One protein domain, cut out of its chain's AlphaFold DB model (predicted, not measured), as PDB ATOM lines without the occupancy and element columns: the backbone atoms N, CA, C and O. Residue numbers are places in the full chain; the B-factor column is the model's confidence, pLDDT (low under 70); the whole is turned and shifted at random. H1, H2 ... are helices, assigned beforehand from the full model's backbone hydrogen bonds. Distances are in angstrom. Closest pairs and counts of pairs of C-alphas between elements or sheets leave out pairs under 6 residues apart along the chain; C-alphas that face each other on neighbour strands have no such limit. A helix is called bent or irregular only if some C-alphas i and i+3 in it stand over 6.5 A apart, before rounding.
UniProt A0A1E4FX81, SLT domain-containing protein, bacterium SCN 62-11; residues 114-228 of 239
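Overview. This is residues 114 to 228 of the 239 residues of the protein "SLT domain-containing protein" of bacterium SCN 62-11 (UniProt A0A1E4FX81). Helices cross one another round H4, which runs through the middle: H1 and H2 lie to one side of it, H6b makes the opposite side, and H3, H5 and H6a fill the space near H4 between them. The long last helix folds back on itself, its arm H6a packing on H4 and its arm H6b crossing H3. The printed part has 115 residues with six named helices, H1 to H6 in order along the chain, and no named strand; the class is all helix. It is compact, with a radius of gyration of the C-alphas of 13.2 A and spans of 35 by 33 by 26 A.

Along the chain. Start at C-alpha 117, at (51.113, 23.469, 57.391), where H1, residues 117 to 120, begins. H2 is residues 125 to 141, 21.0 A long; it is irregular, with C-alphas 127 and 130 8.6 A apart, and has a kink of 50 degrees near residue 132. H3, residues 146 to 159, is 20.7 A long. Find C-alpha 161 at (49.304, 22.726, 48.870); from there H4 runs 18.3 A to residue 173. H5 is residues 181 to 185. H6, residues 195 to 228, was assigned as one helix by its hydrogen bonds but is bent, with C-alphas 203 and 206 9.0 A apart. Its arms are H6a, residues 195 to 203, 12.7 A, and H6b, residues 206 to 228, 34.0 A. H6b is itself irregular, with C-alphas 217 and 220 7.0 A apart, and ends at C-alpha 228, (63.645, 17.537, 30.712).

Arrangement. Look first at the hub, H4. It touches H6a opposite ways at a steep tilt of 49 degrees, with the closest C-alphas, Ala 167 and Leu 196, 4.6 A apart. H2 touches H4 with residues 130 to 134 alone, the same way at a steep tilt of 62 degrees; Phe 130 and Ser 169 have the closest C-alphas, 5.2 A. H3 touches H4 with residues 152 to 156 alone, closest at the C-alphas of Ala 156 and Ile 164, 6.0 A. H5 touches H4 too, closest at the C-alphas of Leu 184 and Ala 167, 6.0 A. Farther out, H6b touches H3 with residues 216 to 224 alone; the closest C-alphas, His 151 and Pro 220, are 5.1 A apart. H1 touches H2, closest at the C-alphas of Pro 118 and Ala 125, 5.4 A. H2 and H6b are apart. Every O i to N i+4 pair is within hydrogen-bond range in H4, H5 and H6a; H2 has 10 of 13, H3 9 of 10 and H6b 14 of 19, and H1 is too short for such a pair.

Size, cuts and confidence. The two C-alphas farthest apart are those of Pro 124 and Arg 228, 39.5 A. The printed part has no cut, and no link is long. Mean pLDDT of the printed part is 97.2, and no printed residue is under 70.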
ATOM      1  N   PRO A 114      54.993  19.392  55.769       97.56
ATOM      2  CA  PRO A 114      53.555  19.282  55.997       97.56
ATOM      3  C   PRO A 114      53.176  19.399  57.483       97.56
ATOM      4  O   PRO A 114      52.043  19.763  57.803       97.56
ATOM      5  N   GLY A 115      54.120  19.158  58.401       96.94
ATOM      6  CA  GLY A 115      53.922  19.341  59.841       96.94
ATOM      7  C   GLY A 115      53.772  20.810  60.244       96.94
ATOM      8  O   GLY A 115      53.089  21.122  61.220       96.94
ATOM      9  N   ASN A 116      54.342  21.733  59.468       96.19
ATOM     10  CA  ASN A 116      54.206  23.173  59.678       96.19
ATOM     11  C   ASN A 116      52.974  23.773  58.980       96.19
ATOM     12  O   ASN A 116      52.576  24.902  59.273       96.19
ATOM     13  N   TYR A 117      52.311  23.016  58.100       96.50
ATOM     14  CA  TYR A 117      51.113  23.469  57.391       96.50
ATOM     15  C   TYR A 117      50.003  24.044  58.296       96.50
ATOM     16  O   TYR A 117      49.512  25.123  57.957       96.50
ATOM     17  N   PRO A 118      49.636  23.440  59.452       96.19
ATOM     18  CA  PRO A 118      48.618  24.005  60.344       96.19
ATOM     19  C   PRO A 118      48.975  25.423  60.813       96.19
ATOM     20  O   PRO A 118      48.131  26.318  60.794       96.19
ATOM     21  N   LYS A 119      50.252  25.659  61.154       95.00
ATOM     22  CA  LYS A 119      50.752  26.975  61.581       95.00
ATOM     23  C   LYS A 119      50.692  27.992  60.444       95.00
ATOM     24  O   LYS A 119      50.255  29.114  60.668       95.00
ATOM     25  N   ILE A 120      51.082  27.589  59.231       91.12
ATOM     26  CA  ILE A 120      51.080  28.455  58.037       91.12
ATOM     27  C   ILE A 120      49.678  28.996  57.743       91.12
ATOM     28  O   ILE A 120      49.531  30.161  57.381       91.12
ATOM     29  N   ILE A 121      48.648  28.162  57.890       91.25
ATOM     30  CA  ILE A 121      47.261  28.557  57.598       91.25
ATOM     31  C   ILE A 121      46.489  29.038  58.833       91.25
ATOM     32  O   ILE A 121      45.309  29.360  58.715       91.25
ATOM     33  N   GLY A 122      47.124  29.063  60.011       94.00
ATOM     34  CA  GLY A 122      46.500  29.492  61.261       94.00
ATOM     35  C   GLY A 122      45.370  28.581  61.751       94.00
ATOM     36  O   GLY A 122      44.429  29.074  62.369       94.00
ATOM     37  N   LEU A 123      45.434  27.274  61.469       95.00
ATOM     38  CA  LEU A 123      44.435  26.303  61.922       95.00
ATOM     39  C   LEU A 123      45.023  25.291  62.921       95.00
ATOM     40  O   LEU A 123      46.189  24.910  62.802       95.00
ATOM     41  N   PRO A 124      44.212  24.800  63.876       95.75
ATOM     42  CA  PRO A 124      44.572  23.662  64.714       95.75
ATOM     43  C   PRO A 124      44.902  22.401  63.896       95.75
ATOM     44  O   PRO A 124      44.313  22.159  62.839       95.75
ATOM     45  N   ALA A 125      45.826  21.576  64.397       95.06
ATOM     46  CA  ALA A 125      46.315  20.387  63.692       95.06
ATOM     47  C   ALA A 125      45.213  19.346  63.404       95.06
ATOM     48  O   ALA A 125      45.225  18.719  62.348       95.06
ATOM     49  N   ASP A 126      44.218  19.210  64.286       94.50
ATOM     50  CA  ASP A 126      43.059  18.325  64.101       94.50
ATOM     51  C   ASP A 126      42.180  18.743  62.909       94.50
ATOM     52  O   ASP A 126      41.587  17.891  62.247       94.50
ATOM     53  N   LYS A 127      42.149  20.039  62.562       96.31
ATOM     54  CA  LYS A 127      41.421  20.549  61.382       96.31
ATOM     55  C   LYS A 127      42.121  20.247  60.062       96.31
ATOM     56  O   LYS A 127      41.506  20.353  59.002       96.31
ATOM     57  N   VAL A 128      43.387  19.849  60.117       96.75
ATOM     58  CA  VAL A 128      44.196  19.461  58.959       96.75
ATOM     59  C   VAL A 128      44.938  18.154  59.218       96.75
ATOM     60  O   VAL A 128      46.100  18.001  58.855       96.75
ATOM     61  N   ALA A 129      44.246  17.165  59.790       97.69
ATOM     62  CA  ALA A 129      44.817  15.850  60.093       97.69
ATOM     63  C   ALA A 129      45.519  15.186  58.887       97.69
ATOM     64  O   ALA A 129      46.478  14.438  59.063       97.69
ATOM     65  N   PHE A 130      45.095  15.504  57.656       98.38
ATOM     66  CA  PHE A 130      45.772  15.061  56.436       98.38
ATOM     67  C   PHE A 130      47.236  15.525  56.361       98.38
ATOM     68  O   PHE A 130      48.083  14.751  55.930       98.38
ATOM     69  N   SER A 131      47.571  16.749  56.786       98.44
ATOM     70  CA  SER A 131      48.954  17.238  56.739       98.44
ATOM     71  C   SER A 131      49.805  16.594  57.828       98.44
ATOM     72  O   SER A 131      50.945  16.225  57.569       98.44
ATOM     73  N   VAL A 132      49.229  16.386  59.017       98.00
ATOM     74  CA  VAL A 132      49.882  15.674  60.126       98.00
ATOM     75  C   VAL A 132      50.232  14.246  59.708       98.00
ATOM     76  O   VAL A 132      51.379  13.840  59.837       98.00
ATOM     77  N   ARG A 133      49.294  13.526  59.081       98.50
ATOM     78  CA  ARG A 133      49.529  12.165  58.578       98.50
ATOM     79  C   ARG A 133      50.687  12.087  57.582       98.50
ATOM     80  O   ARG A 133      51.477  11.147  57.626       98.50
ATOM     81  N   VAL A 134      50.795  13.060  56.677       98.75
ATOM     82  CA  VAL A 134      51.914  13.120  55.723       98.75
ATOM     83  C   VAL A 134      53.230  13.429  56.445       98.75
ATOM     84  O   VAL A 134      54.253  12.836  56.109       98.75
ATOM     85  N   ALA A 135      53.213  14.299  57.458       98.31
ATOM     86  CA  ALA A 135      54.387  14.579  58.284       98.31
ATOM     87  C   ALA A 135      54.875  13.328  59.029       98.31
ATOM     88  O   ALA A 135      56.063  13.012  58.985       98.31
ATOM     89  N   ASP A 136      53.960  12.567  59.630       98.31
ATOM     90  CA  ASP A 136      54.282  11.310  60.311       98.31
ATOM     91  C   ASP A 136      54.861  10.275  59.339       98.31
ATOM     92  O   ASP A 136      55.844   9.599  59.650       98.31
ATOM     93  N   TYR A 137      54.319  10.200  58.119       98.50
ATOM     94  CA  TYR A 137      54.889   9.362  57.067       98.50
ATOM     95  C   TYR A 137      56.335   9.773  56.748       98.50
ATOM     96  O   TYR A 137      57.220   8.915  56.700       98.50
ATOM     97  N   TYR A 138      56.615  11.073  56.598       98.06
ATOM     98  CA  TYR A 138      57.971  11.577  56.344       98.06
ATOM     99  C   TYR A 138      58.943  11.289  57.485       98.06
ATOM    100  O   TYR A 138      60.102  10.988  57.207       98.06
ATOM    101  N   ASN A 139      58.495  11.308  58.741       97.38
ATOM    102  CA  ASN A 139      59.347  10.957  59.880       97.38
ATOM    103  C   ASN A 139      59.876   9.515  59.795       97.38
ATOM    104  O   ASN A 139      60.963   9.234  60.291       97.38
ATOM    105  N   SER A 140      59.131   8.612  59.148       95.50
ATOM    106  CA  SER A 140      59.538   7.210  58.980       95.50
ATOM    107  C   SER A 140      60.223   6.910  57.642       95.50
ATOM    108  O   SER A 140      61.122   6.075  57.598       95.50
ATOM    109  N   GLN A 141      59.820   7.574  56.553       96.88
ATOM    110  CA  GLN A 141      60.274   7.245  55.193       96.88
ATOM    111  C   GLN A 141      61.187   8.309  54.562       96.88
ATOM    112  O   GLN A 141      61.824   8.044  53.541       96.88
ATOM    113  N   GLY A 142      61.243   9.514  55.131       96.31
ATOM    114  CA  GLY A 142      61.879  10.695  54.547       96.31
ATOM    115  C   GLY A 142      60.988  11.451  53.548       96.31
ATOM    116  O   GLY A 142      59.997  10.925  53.036       96.31
ATOM    117  N   ALA A 143      61.367  12.699  53.254       95.75
ATOM    118  CA  ALA A 143      60.667  13.588  52.320       95.75
ATOM    119  C   ALA A 143      60.864  13.170  50.838       95.75
ATOM    120  O   ALA A 143      61.802  12.427  50.533       95.75
ATOM    121  N   PRO A 144      60.023  13.640  49.895       96.62
ATOM    122  CA  PRO A 144      60.129  13.320  48.475       96.62
ATOM    123  C   PRO A 144      61.436  13.852  47.880       96.62
ATOM    124  O   PRO A 144      61.920  14.939  48.205       96.62
ATOM    125  N   GLN A 145      61.999  13.076  46.962       93.25
ATOM    126  CA  GLN A 145      63.285  13.339  46.323       93.25
ATOM    127  C   GLN A 145      63.124  13.403  44.802       93.25
ATOM    128  O   GLN A 145      62.074  13.060  44.263       93.25
ATOM    129  N   GLY A 146      64.178  13.850  44.117       93.19
ATOM    130  CA  GLY A 146      64.232  13.862  42.656       93.19
ATOM    131  C   GLY A 146      63.069  14.620  42.012       93.19
ATOM    132  O   GLY A 146      62.647  15.672  42.491       93.19
ATOM    133  N   ASP A 147      62.552  14.075  40.915       95.06
ATOM    134  CA  ASP A 147      61.508  14.724  40.123       95.06
ATOM    135  C   ASP A 147      60.154  14.771  40.829       95.06
ATOM    136  O   ASP A 147      59.381  15.699  40.596       95.06
ATOM    137  N   ASP A 148      59.849  13.809  41.693       97.69
ATOM    138  CA  ASP A 148      58.562  13.751  42.386       97.69
ATOM    139  C   ASP A 148      58.348  14.945  43.320       97.69
ATOM    140  O   ASP A 148      57.261  15.523  43.369       97.69
ATOM    141  N   ARG A 149      59.414  15.401  43.983       97.31
ATOM    142  CA  ARG A 149      59.415  16.661  44.737       97.31
ATOM    143  C   ARG A 149      58.925  17.831  43.885       97.31
ATOM    144  O   ARG A 149      58.089  18.617  44.333       97.31
ATOM    145  N   TRP A 150      59.446  17.954  42.665       97.94
ATOM    146  CA  TRP A 150      59.052  19.026  41.756       97.94
ATOM    147  C   TRP A 150      57.626  18.834  41.257       97.94
ATOM    148  O   TRP A 150      56.875  19.806  41.230       97.94
ATOM    149  N   HIS A 151      57.203  17.603  40.957       98.62
ATOM    150  CA  HIS A 151      55.816  17.333  40.581       98.62
ATOM    151  C   HIS A 151      54.835  17.794  41.663       98.62
ATOM    152  O   HIS A 151      53.887  18.521  41.362       98.62
ATOM    153  N   LEU A 152      55.094  17.433  42.921       98.75
ATOM    154  CA  LEU A 152      54.254  17.811  44.054       98.75
ATOM    155  C   LEU A 152      54.234  19.332  44.277       98.75
ATOM    156  O   LEU A 152      53.163  19.907  44.464       98.75
ATOM    157  N   ALA A 153      55.388  20.006  44.208       98.38
ATOM    158  CA  ALA A 153      55.472  21.462  44.363       98.38
ATOM    159  C   ALA A 153      54.751  22.220  43.232       98.38
ATOM    160  O   ALA A 153      54.007  23.168  43.491       98.38
ATOM    161  N   LEU A 154      54.915  21.778  41.982       98.81
ATOM    162  CA  LEU A 154      54.209  22.326  40.818       98.81
ATOM    163  C   LEU A 154      52.698  22.109  40.932       98.81
ATOM    164  O   LEU A 154      51.916  23.023  40.669       98.81
ATOM    165  N   ALA A 155      52.272  20.928  41.379       98.62
ATOM    166  CA  ALA A 155      50.862  20.653  41.625       98.62
ATOM    167  C   ALA A 155      50.313  21.560  42.737       98.62
ATOM    168  O   ALA A 155      49.223  22.114  42.612       98.62
ATOM    169  N   ALA A 156      51.086  21.790  43.799       98.50
ATOM    170  CA  ALA A 156      50.709  22.693  44.879       98.50
ATOM    171  C   ALA A 156      50.625  24.163  44.424       98.50
ATOM    172  O   ALA A 156      49.813  24.911  44.975       98.50
ATOM    173  N   TYR A 157      51.406  24.568  43.415       98.19
ATOM    174  CA  TYR A 157      51.291  25.873  42.753       98.19
ATOM    175  C   TYR A 157      49.959  26.033  42.014       98.19
ATOM    176  O   TYR A 157      49.258  27.016  42.244       98.19
ATOM    177  N   ASN A 158      49.552  25.041  41.215       97.62
ATOM    178  CA  ASN A 158      48.317  25.105  40.418       97.62
ATOM    179  C   ASN A 158      47.023  24.825  41.214       97.62
ATOM    180  O   ASN A 158      45.972  25.403  40.930       97.62
ATOM    181  N   GLY A 159      47.068  23.897  42.174       95.31
ATOM    182  CA  GLY A 159      45.883  23.377  42.872       95.31
ATOM    183  C   GLY A 159      45.852  23.617  44.378       95.31
ATOM    184  O   GLY A 159      44.882  23.223  45.029       95.31
ATOM    185  N   GLY A 160      46.890  24.248  44.932       96.56
ATOM    186  CA  GLY A 160      47.032  24.536  46.357       96.56
ATOM    187  C   GLY A 160      47.649  23.385  47.157       96.56
ATOM    188  O   GLY A 160      47.251  22.228  47.037       96.56
ATOM    189  N   GLY A 161      48.593  23.714  48.047       97.31
ATOM    190  CA  GLY A 161      49.304  22.726  48.870       97.31
ATOM    191  C   GLY A 161      48.386  21.872  49.750       97.31
ATOM    192  O   GLY A 161      48.575  20.667  49.825       97.31
ATOM    193  N   GLY A 162      47.322  22.444  50.323       97.94
ATOM    194  CA  GLY A 162      46.343  21.671  51.096       97.94
ATOM    195  C   GLY A 162      45.601  20.607  50.281       97.94
ATOM    196  O   GLY A 162      45.220  19.577  50.829       97.94
ATOM    197  N   THR A 163      45.398  20.826  48.979       98.50
ATOM    198  CA  THR A 163      44.818  19.820  48.073       98.50
ATOM    199  C   THR A 163      45.803  18.675  47.858       98.50
ATOM    200  O   THR A 163      45.424  17.511  47.940       98.50
ATOM    201  N   ILE A 164      47.083  18.994  47.647       98.75
ATOM    202  CA  ILE A 164      48.129  17.985  47.445       98.75
ATOM    203  C   ILE A 164      48.372  17.180  48.723       98.75
ATOM    204  O   ILE A 164      48.397  15.958  48.660       98.75
ATOM    205  N   LEU A 165      48.422  17.821  49.893       98.81
ATOM    206  CA  LEU A 165      48.549  17.114  51.170       98.81
ATOM    207  C   LEU A 165      47.345  16.200  51.463       98.81
ATOM    208  O   LEU A 165      47.530  15.114  52.007       98.81
ATOM    209  N   ARG A 166      46.122  16.575  51.056       98.81
ATOM    210  CA  ARG A 166      44.962  15.660  51.090       98.81
ATOM    211  C   ARG A 166      45.158  14.461  50.164       98.81
ATOM    212  O   ARG A 166      44.944  13.332  50.592       98.81
ATOM    213  N   ALA A 167      45.599  14.688  48.926       98.88
ATOM    214  CA  ALA A 167      45.853  13.612  47.967       98.88
ATOM    215  C   ALA A 167      46.926  12.638  48.478       98.88
ATOM    216  O   ALA A 167      46.753  11.427  48.405       98.88
ATOM    217  N   MET A 168      47.998  13.165  49.067       98.88
ATOM    218  CA  MET A 168      49.051  12.385  49.715       98.88
ATOM    219  C   MET A 168      48.516  11.585  50.902       98.88
ATOM    220  O   MET A 168      48.782  10.396  51.025       98.88
ATOM    221  N   SER A 169      47.702  12.204  51.752       98.88
ATOM    222  CA  SER A 169      47.031  11.504  52.843       98.88
ATOM    223  C   SER A 169      46.153  10.350  52.339       98.88
ATOM    224  O   SER A 169      46.152   9.278  52.937       98.88
ATOM    225  N   TYR A 170      45.442  10.531  51.226       98.88
ATOM    226  CA  TYR A 170      44.658   9.461  50.606       98.88
ATOM    227  C   TYR A 170      45.508   8.369  49.959       98.88
ATOM    228  O   TYR A 170      45.103   7.212  49.970       98.88
ATOM    229  N   ALA A 171      46.688   8.703  49.440       98.88
ATOM    230  CA  ALA A 171      47.657   7.712  48.982       98.88
ATOM    231  C   ALA A 171      48.149   6.833  50.150       98.88
ATOM    232  O   ALA A 171      48.175   5.611  50.018       98.88
ATOM    233  N   ILE A 172      48.413   7.431  51.320       98.75
ATOM    234  CA  ILE A 172      48.748   6.688  52.549       98.75
ATOM    235  C   ILE A 172      47.601   5.751  52.949       98.75
ATOM    236  O   ILE A 172      47.836   4.578  53.210       98.75
ATOM    237  N   GLU A 173      46.356   6.242  52.962       98.56
ATOM    238  CA  GLU A 173      45.172   5.417  53.269       98.56
ATOM    239  C   GLU A 173      44.981   4.262  52.270       98.56
ATOM    240  O   GLU A 173      44.478   3.203  52.636       98.56
ATOM    241  N   ALA A 174      45.412   4.448  51.022       98.38
ATOM    242  CA  ALA A 174      45.414   3.423  49.984       98.38
ATOM    243  C   ALA A 174      46.655   2.505  50.020       98.38
ATOM    244  O   ALA A 174      46.801   1.662  49.138       98.38
ATOM    245  N   ASN A 175      47.532   2.641  51.022       98.06
ATOM    246  CA  ASN A 175      48.780   1.884  51.178       98.06
ATOM    247  C   ASN A 175      49.743   1.997  49.981       98.06
ATOM    248  O   ASN A 175      50.436   1.039  49.641       98.06
ATOM    249  N   VAL A 176      49.804   3.168  49.345       98.50
ATOM    250  CA  VAL A 176      50.792   3.485  48.301       98.50
ATOM    251  C   VAL A 176      51.662   4.664  48.730       98.50
ATOM    252  O   VAL A 176      51.254   5.482  49.553       98.50
ATOM    253  N   ASP A 177      52.877   4.762  48.186       98.56
ATOM    254  CA  ASP A 177      53.827   5.800  48.593       98.56
ATOM    255  C   ASP A 177      53.316   7.198  48.177       98.56
ATOM    256  O   ASP A 177      53.262   7.486  46.975       98.56
ATOM    257  N   PRO A 178      52.975   8.094  49.125       98.69
ATOM    258  CA  PRO A 178      52.440   9.423  48.838       98.69
ATOM    259  C   PRO A 178      53.475  10.382  48.249       98.69
ATOM    260  O   PRO A 178      53.138  11.502  47.869       98.69
ATOM    261  N   ARG A 179      54.750   9.992  48.230       98.56
ATOM    262  CA  ARG A 179      55.829  10.812  47.684       98.56
ATOM    263  C   ARG A 179      55.878  10.737  46.169       98.56
ATOM    264  O   ARG A 179      56.419  11.655  45.578       98.56
ATOM    265  N   GLN A 180      55.329   9.688  45.560       98.56
ATOM    266  CA  GLN A 180      55.365   9.477  44.116       98.56
ATOM    267  C   GLN A 180      54.142  10.107  43.453       98.56
ATOM    268  O   GLN A 180      53.003   9.793  43.799       98.56
ATOM    269  N   TRP A 181      54.356  10.974  42.466       98.50
ATOM    270  CA  TRP A 181      53.278  11.716  41.816       98.50
ATOM    271  C   TRP A 181      52.245  10.807  41.152       98.50
ATOM    272  O   TRP A 181      51.042  11.050  41.258       98.50
ATOM    273  N   ASP A 182      52.694   9.733  40.505       98.38
ATOM    274  CA  ASP A 182      51.800   8.809  39.806       98.38
ATOM    275  C   ASP A 182      50.900   8.020  40.773       98.38
ATOM    276  O   ASP A 182      49.773   7.689  40.404       98.38
ATOM    277  N   ASN A 183      51.310   7.824  42.033       98.75
ATOM    278  CA  ASN A 183      50.444   7.231  43.060       98.75
ATOM    279  C   ASN A 183      49.307   8.174  43.474       98.75
ATOM    280  O   ASN A 183      48.243   7.718  43.887       98.75
ATOM    281  N   LEU A 184      49.497   9.490  43.346       98.69
ATOM    282  CA  LEU A 184      48.450  10.479  43.609       98.69
ATOM    283  C   LEU A 184      47.562  10.679  42.388       98.69
ATOM    284  O   LEU A 184      46.343  10.727  42.518       98.69
ATOM    285  N   ALA A 185      48.179  10.871  41.224       98.62
ATOM    286  CA  ALA A 185      47.532  11.395  40.028       98.62
ATOM    287  C   ALA A 185      47.135  10.316  39.012       98.62
ATOM    288  O   ALA A 185      46.489  10.654  38.019       98.62
ATOM    289  N   GLY A 186      47.533   9.057  39.225       98.38
ATOM    290  CA  GLY A 186      47.397   7.966  38.258       98.38
ATOM    291  C   GLY A 186      48.237   8.191  36.993       98.38
ATOM    292  O   GLY A 186      48.852   9.246  36.843       98.38
ATOM    293  N   PRO A 187      48.264   7.241  36.041       97.25
ATOM    294  CA  PRO A 187      48.950   7.425  34.761       97.25
ATOM    295  C   PRO A 187      48.441   8.647  33.966       97.25
ATOM    296  O   PRO A 187      47.320   9.118  34.195       97.25
ATOM    297  N   PRO A 188      49.206   9.162  32.983       96.44
ATOM    298  CA  PRO A 188      48.753  10.252  32.119       96.44
ATOM    299  C   PRO A 188      47.369   9.985  31.503       96.44
ATOM    300  O   PRO A 188      47.130   8.947  30.889       96.44
ATOM    301  N   GLY A 189      46.438  10.925  31.690       95.12
ATOM    302  CA  GLY A 189      45.053  10.801  31.213       95.12
ATOM    303  C   GLY A 189      44.162   9.853  32.029       95.12
ATOM    304  O   GLY A 189      43.010   9.639  31.658       95.12
ATOM    305  N   LYS A 190      44.658   9.293  33.139       97.19
ATOM    306  CA  LYS A 190      43.941   8.355  34.019       97.19
ATOM    307  C   LYS A 190      43.826   8.901  35.445       97.19
ATOM    308  O   LYS A 190      44.099   8.202  36.411       97.19
ATOM    309  N   ALA A 191      43.414  10.164  35.560       97.12
ATOM    310  CA  ALA A 191      43.383  10.873  36.836       97.12
ATOM    311  C   ALA A 191      42.098  10.666  37.654       97.12
ATOM    312  O   ALA A 191      42.063  11.020  38.828       97.12
ATOM    313  N   LEU A 192      41.043  10.094  37.069       97.12
ATOM    314  CA  LEU A 192      39.809   9.779  37.791       97.12
ATOM    315  C   LEU A 192      40.008   8.584  38.731       97.12
ATOM    316  O   LEU A 192      40.775   7.673  38.443       97.12
ATOM    317  N   ASN A 193      39.265   8.588  39.836       97.31
ATOM    318  CA  ASN A 193      39.306   7.569  40.898       97.31
ATOM    319  C   ASN A 193      40.680   7.406  41.571       97.31
ATOM    320  O   ASN A 193      40.975   6.368  42.153       97.31
ATOM    321  N   THR A 194      41.507   8.446  41.513       98.62
ATOM    322  CA  THR A 194      42.816   8.503  42.169       98.62
ATOM    323  C   THR A 194      42.735   9.234  43.517       98.62
ATOM    324  O   THR A 194      41.752   9.946  43.772       98.62
ATOM    325  N   PRO A 195      43.765   9.141  44.379       98.88
ATOM    326  CA  PRO A 195      43.862   9.975  45.578       98.88
ATOM    327  C   PRO A 195      43.732  11.478  45.287       98.88
ATOM    328  O   PRO A 195      43.049  12.201  46.018       98.88
ATOM    329  N   LEU A 196      44.310  11.951  44.176       98.81
ATOM    330  CA  LEU A 196      44.175  13.338  43.732       98.81
ATOM    331  C   LEU A 196      42.734  13.679  43.341       98.81
ATOM    332  O   LEU A 196      42.271  14.774  43.657       98.81
ATOM    333  N   HIS A 197      42.008  12.758  42.701       98.69
ATOM    334  CA  HIS A 197      40.592  12.958  42.382       98.69
ATOM    335  C   HIS A 197      39.757  13.158  43.641       98.69
ATOM    336  O   HIS A 197      38.990  14.116  43.714       98.69
ATOM    337  N   LYS A 198      39.952  12.296  44.646       98.62
ATOM    338  CA  LYS A 198      39.249  12.394  45.928       98.62
ATOM    339  C   LYS A 198      39.533  13.736  46.609       98.62
ATOM    340  O   LYS A 198      38.601  14.449  46.962       98.62
ATOM    341  N   ALA A 199      40.800  14.147  46.671       98.69
ATOM    342  CA  ALA A 199      41.175  15.454  47.212       98.69
ATOM    343  C   ALA A 199      40.559  16.630  46.432       98.69
ATOM    344  O   ALA A 199      40.152  17.624  47.031       98.69
ATOM    345  N   CYS A 200      40.464  16.529  45.104       98.62
ATOM    346  CA  CYS A 200      39.805  17.550  44.293       98.62
ATOM    347  C   CYS A 200      38.297  17.619  44.570       98.62
ATOM    348  O   CYS A 200      37.748  18.716  44.608       98.62
ATOM    349  N   ILE A 201      37.626  16.484  44.779       98.44
ATOM    350  CA  ILE A 201      36.204  16.457  45.149       98.44
ATOM    351  C   ILE A 201      35.985  17.149  46.497       98.44
ATOM    352  O   ILE A 201      35.075  17.967  46.608       98.44
ATOM    353  N   ASP A 202      36.840  16.896  47.488       97.88
ATOM    354  CA  ASP A 202      36.701  17.508  48.816       97.88
ATOM    355  C   ASP A 202      36.852  19.034  48.795       97.88
ATOM    356  O   ASP A 202      36.236  19.736  49.594       97.88
ATOM    357  N   VAL A 203      37.697  19.556  47.902       97.19
ATOM    358  CA  VAL A 203      38.012  20.991  47.836       97.19
ATOM    359  C   VAL A 203      37.073  21.741  46.890       97.19
ATOM    360  O   VAL A 203      36.685  22.871  47.176       97.19
ATOM    361  N   TYR A 204      36.705  21.131  45.763       96.12
ATOM    362  CA  TYR A 204      35.991  21.797  44.667       96.12
ATOM    363  C   TYR A 204      34.575  21.239  44.432       96.12
ATOM    364  O   TYR A 204      33.913  21.621  43.462       96.12
ATOM    365  N   GLY A 205      34.107  20.324  45.286       97.38
ATOM    366  CA  GLY A 205      32.854  19.585  45.115       97.38
ATOM    367  C   GLY A 205      32.927  18.550  43.987       97.38
ATOM    368  O   GLY A 205      33.875  18.519  43.209       97.38
ATOM    369  N   SER A 206      31.907  17.700  43.845       94.38
ATOM    370  CA  SER A 206      31.933  16.588  42.875       94.38
ATOM    371  C   SER A 206      32.125  17.054  41.426       94.38
ATOM    372  O   SER A 206      32.984  16.538  40.711       94.38
ATOM    373  N   TYR A 207      31.368  18.068  40.995       91.94
ATOM    374  CA  TYR A 207      31.449  18.582  39.624       91.94
ATOM    375  C   TYR A 207      32.745  19.366  39.360       91.94
ATOM    376  O   TYR A 207      33.402  19.175  38.333       91.94
ATOM    377  N   GLY A 208      33.140  20.249  40.284       92.62
ATOM    378  CA  GLY A 208      34.382  21.013  40.167       92.62
ATOM    379  C   GLY A 208      35.615  20.115  40.249       92.62
ATOM    380  O   GLY A 208      36.520  20.237  39.426       92.62
ATOM    381  N   GLY A 209      35.606  19.157  41.174       94.56
ATOM    382  CA  GLY A 209      36.686  18.206  41.410       94.56
ATOM    383  C   GLY A 209      36.958  17.295  40.217       94.56
ATOM    384  O   GLY A 209      38.116  17.150  39.822       94.56
ATOM    385  N   GLY A 210      35.909  16.767  39.574       93.31
ATOM    386  CA  GLY A 210      36.050  15.940  38.369       93.31
ATOM    387  C   GLY A 210      36.688  16.681  37.186       93.31
ATOM    388  O   GLY A 210      37.430  16.091  36.400       93.31
ATOM    389  N   ARG A 211      36.470  17.998  37.076       92.44
ATOM    390  CA  ARG A 211      37.162  18.835  36.080       92.44
ATOM    391  C   ARG A 211      38.585  19.173  36.519       92.44
ATOM    392  O   ARG A 211      39.523  18.979  35.745       92.44
ATOM    393  N   LYS A 212      38.754  19.634  37.762       95.25
ATOM    394  CA  LYS A 212      40.036  20.126  38.280       95.25
ATOM    395  C   LYS A 212      41.102  19.036  38.347       95.25
ATOM    396  O   LYS A 212      42.261  19.330  38.075       95.25
ATOM    397  N   VAL A 213      40.735  17.785  38.637       98.00
ATOM    398  CA  VAL A 213      41.717  16.695  38.745       98.00
ATOM    399  C   VAL A 213      42.493  16.476  37.447       98.00
ATOM    400  O   VAL A 213      43.698  16.258  37.490       98.00
ATOM    401  N   ASN A 214      41.844  16.581  36.285       97.06
ATOM    402  CA  ASN A 214      42.510  16.346  35.004       97.06
ATOM    403  C   ASN A 214      43.532  17.447  34.694       97.06
ATOM    404  O   ASN A 214      44.645  17.156  34.255       97.06
ATOM    405  N   GLU A 215      43.172  18.703  34.969       95.56
ATOM    406  CA  GLU A 215      44.088  19.841  34.874       95.56
ATOM    407  C   GLU A 215      45.277  19.655  35.824       95.56
ATOM    408  O   GLU A 215      46.431  19.693  35.394       95.56
ATOM    409  N   LEU A 216      44.990  19.378  37.098       97.44
ATOM    410  CA  LEU A 216      45.983  19.291  38.161       97.44
ATOM    411  C   LEU A 216      46.933  18.098  37.975       97.44
ATOM    412  O   LEU A 216      48.127  18.221  38.227       97.44
ATOM    413  N   ALA A 217      46.431  16.966  37.471       98.38
ATOM    414  CA  ALA A 217      47.227  15.788  37.133       98.38
ATOM    415  C   ALA A 217      48.176  16.041  35.947       98.38
ATOM    416  O   ALA A 217      49.291  15.511  35.902       98.38
ATOM    417  N   ALA A 218      47.733  16.818  34.958       98.31
ATOM    418  CA  ALA A 218      48.509  17.099  33.752       98.31
ATOM    419  C   ALA A 218      49.533  18.226  33.951       98.31
ATOM    420  O   ALA A 218      50.589  18.204  33.319       98.31
ATOM    421  N   TYR A 219      49.229  19.203  34.808       98.62
ATOM    422  CA  TYR A 219      50.002  20.434  34.957       98.62
ATOM    423  C   TYR A 219      51.495  20.195  35.274       98.62
ATOM    424  O   TYR A 219      52.333  20.631  34.478       98.62
ATOM    425  N   PRO A 220      51.874  19.424  36.315       98.56
ATOM    426  CA  PRO A 220      53.286  19.179  36.607       98.56
ATOM    427  C   PRO A 220      54.004  18.420  35.491       98.56
ATOM    428  O   PRO A 220      55.154  18.716  35.184       98.56
ATOM    429  N   ARG A 221      53.313  17.484  34.828       98.38
ATOM    430  CA  ARG A 221      53.891  16.673  33.746       98.38
ATOM    431  C   ARG A 221      54.266  17.519  32.536       98.38
ATOM    432  O   ARG A 221      55.333  17.317  31.967       98.38
ATOM    433  N   LYS A 222      53.421  18.486  32.160       98.44
ATOM    434  CA  LYS A 222      53.712  19.422  31.060       98.44
ATOM    435  C   LYS A 222      54.993  20.211  31.335       98.44
ATOM    436  O   LYS A 222      55.867  20.281  30.476       98.44
ATOM    437  N   ILE A 223      55.125  20.737  32.549       98.69
ATOM    438  CA  ILE A 223      56.292  21.520  32.972       98.69
ATOM    439  C   ILE A 223      57.546  20.648  33.019       98.69
ATOM    440  O   ILE A 223      58.570  21.012  32.447       98.69
ATOM    441  N   MET A 224      57.460  19.471  33.639       98.19
ATOM    442  CA  MET A 224      58.592  18.550  33.738       98.19
ATOM    443  C   MET A 224      59.023  18.015  32.368       98.19
ATOM    444  O   MET A 224      60.212  17.794  32.152       98.19
ATOM    445  N   SER A 225      58.098  17.870  31.414       97.62
ATOM    446  CA  SER A 225      58.424  17.521  30.027       97.62
ATOM    447  C   SER A 225      59.268  18.602  29.344       97.62
ATOM    448  O   SER A 225      60.269  18.267  28.712       97.62
ATOM    449  N   LEU A 226      58.900  19.880  29.480       97.06
ATOM    450  CA  LEU A 226      59.686  21.001  28.943       97.06
ATOM    451  C   LEU A 226      61.056  21.089  29.623       97.06
ATOM    452  O   LEU A 226      62.085  21.168  28.952       97.06
ATOM    453  N   TYR A 227      61.080  20.984  30.952       96.31
ATOM    454  CA  TYR A 227      62.311  21.002  31.736       96.31
ATOM    455  C   TYR A 227      63.288  19.915  31.271       96.31
ATOM    456  O   TYR A 227      64.436  20.210  30.937       96.31
ATOM    457  N   ARG A 228      62.822  18.665  31.166       93.81
ATOM    458  CA  ARG A 228      63.645  17.537  30.712       93.81
ATOM    459  C   ARG A 228      64.110  17.703  29.268       93.81
ATOM    460  O   ARG A 228      65.250  17.352  28.973       93.81
TER     461      ARG A 228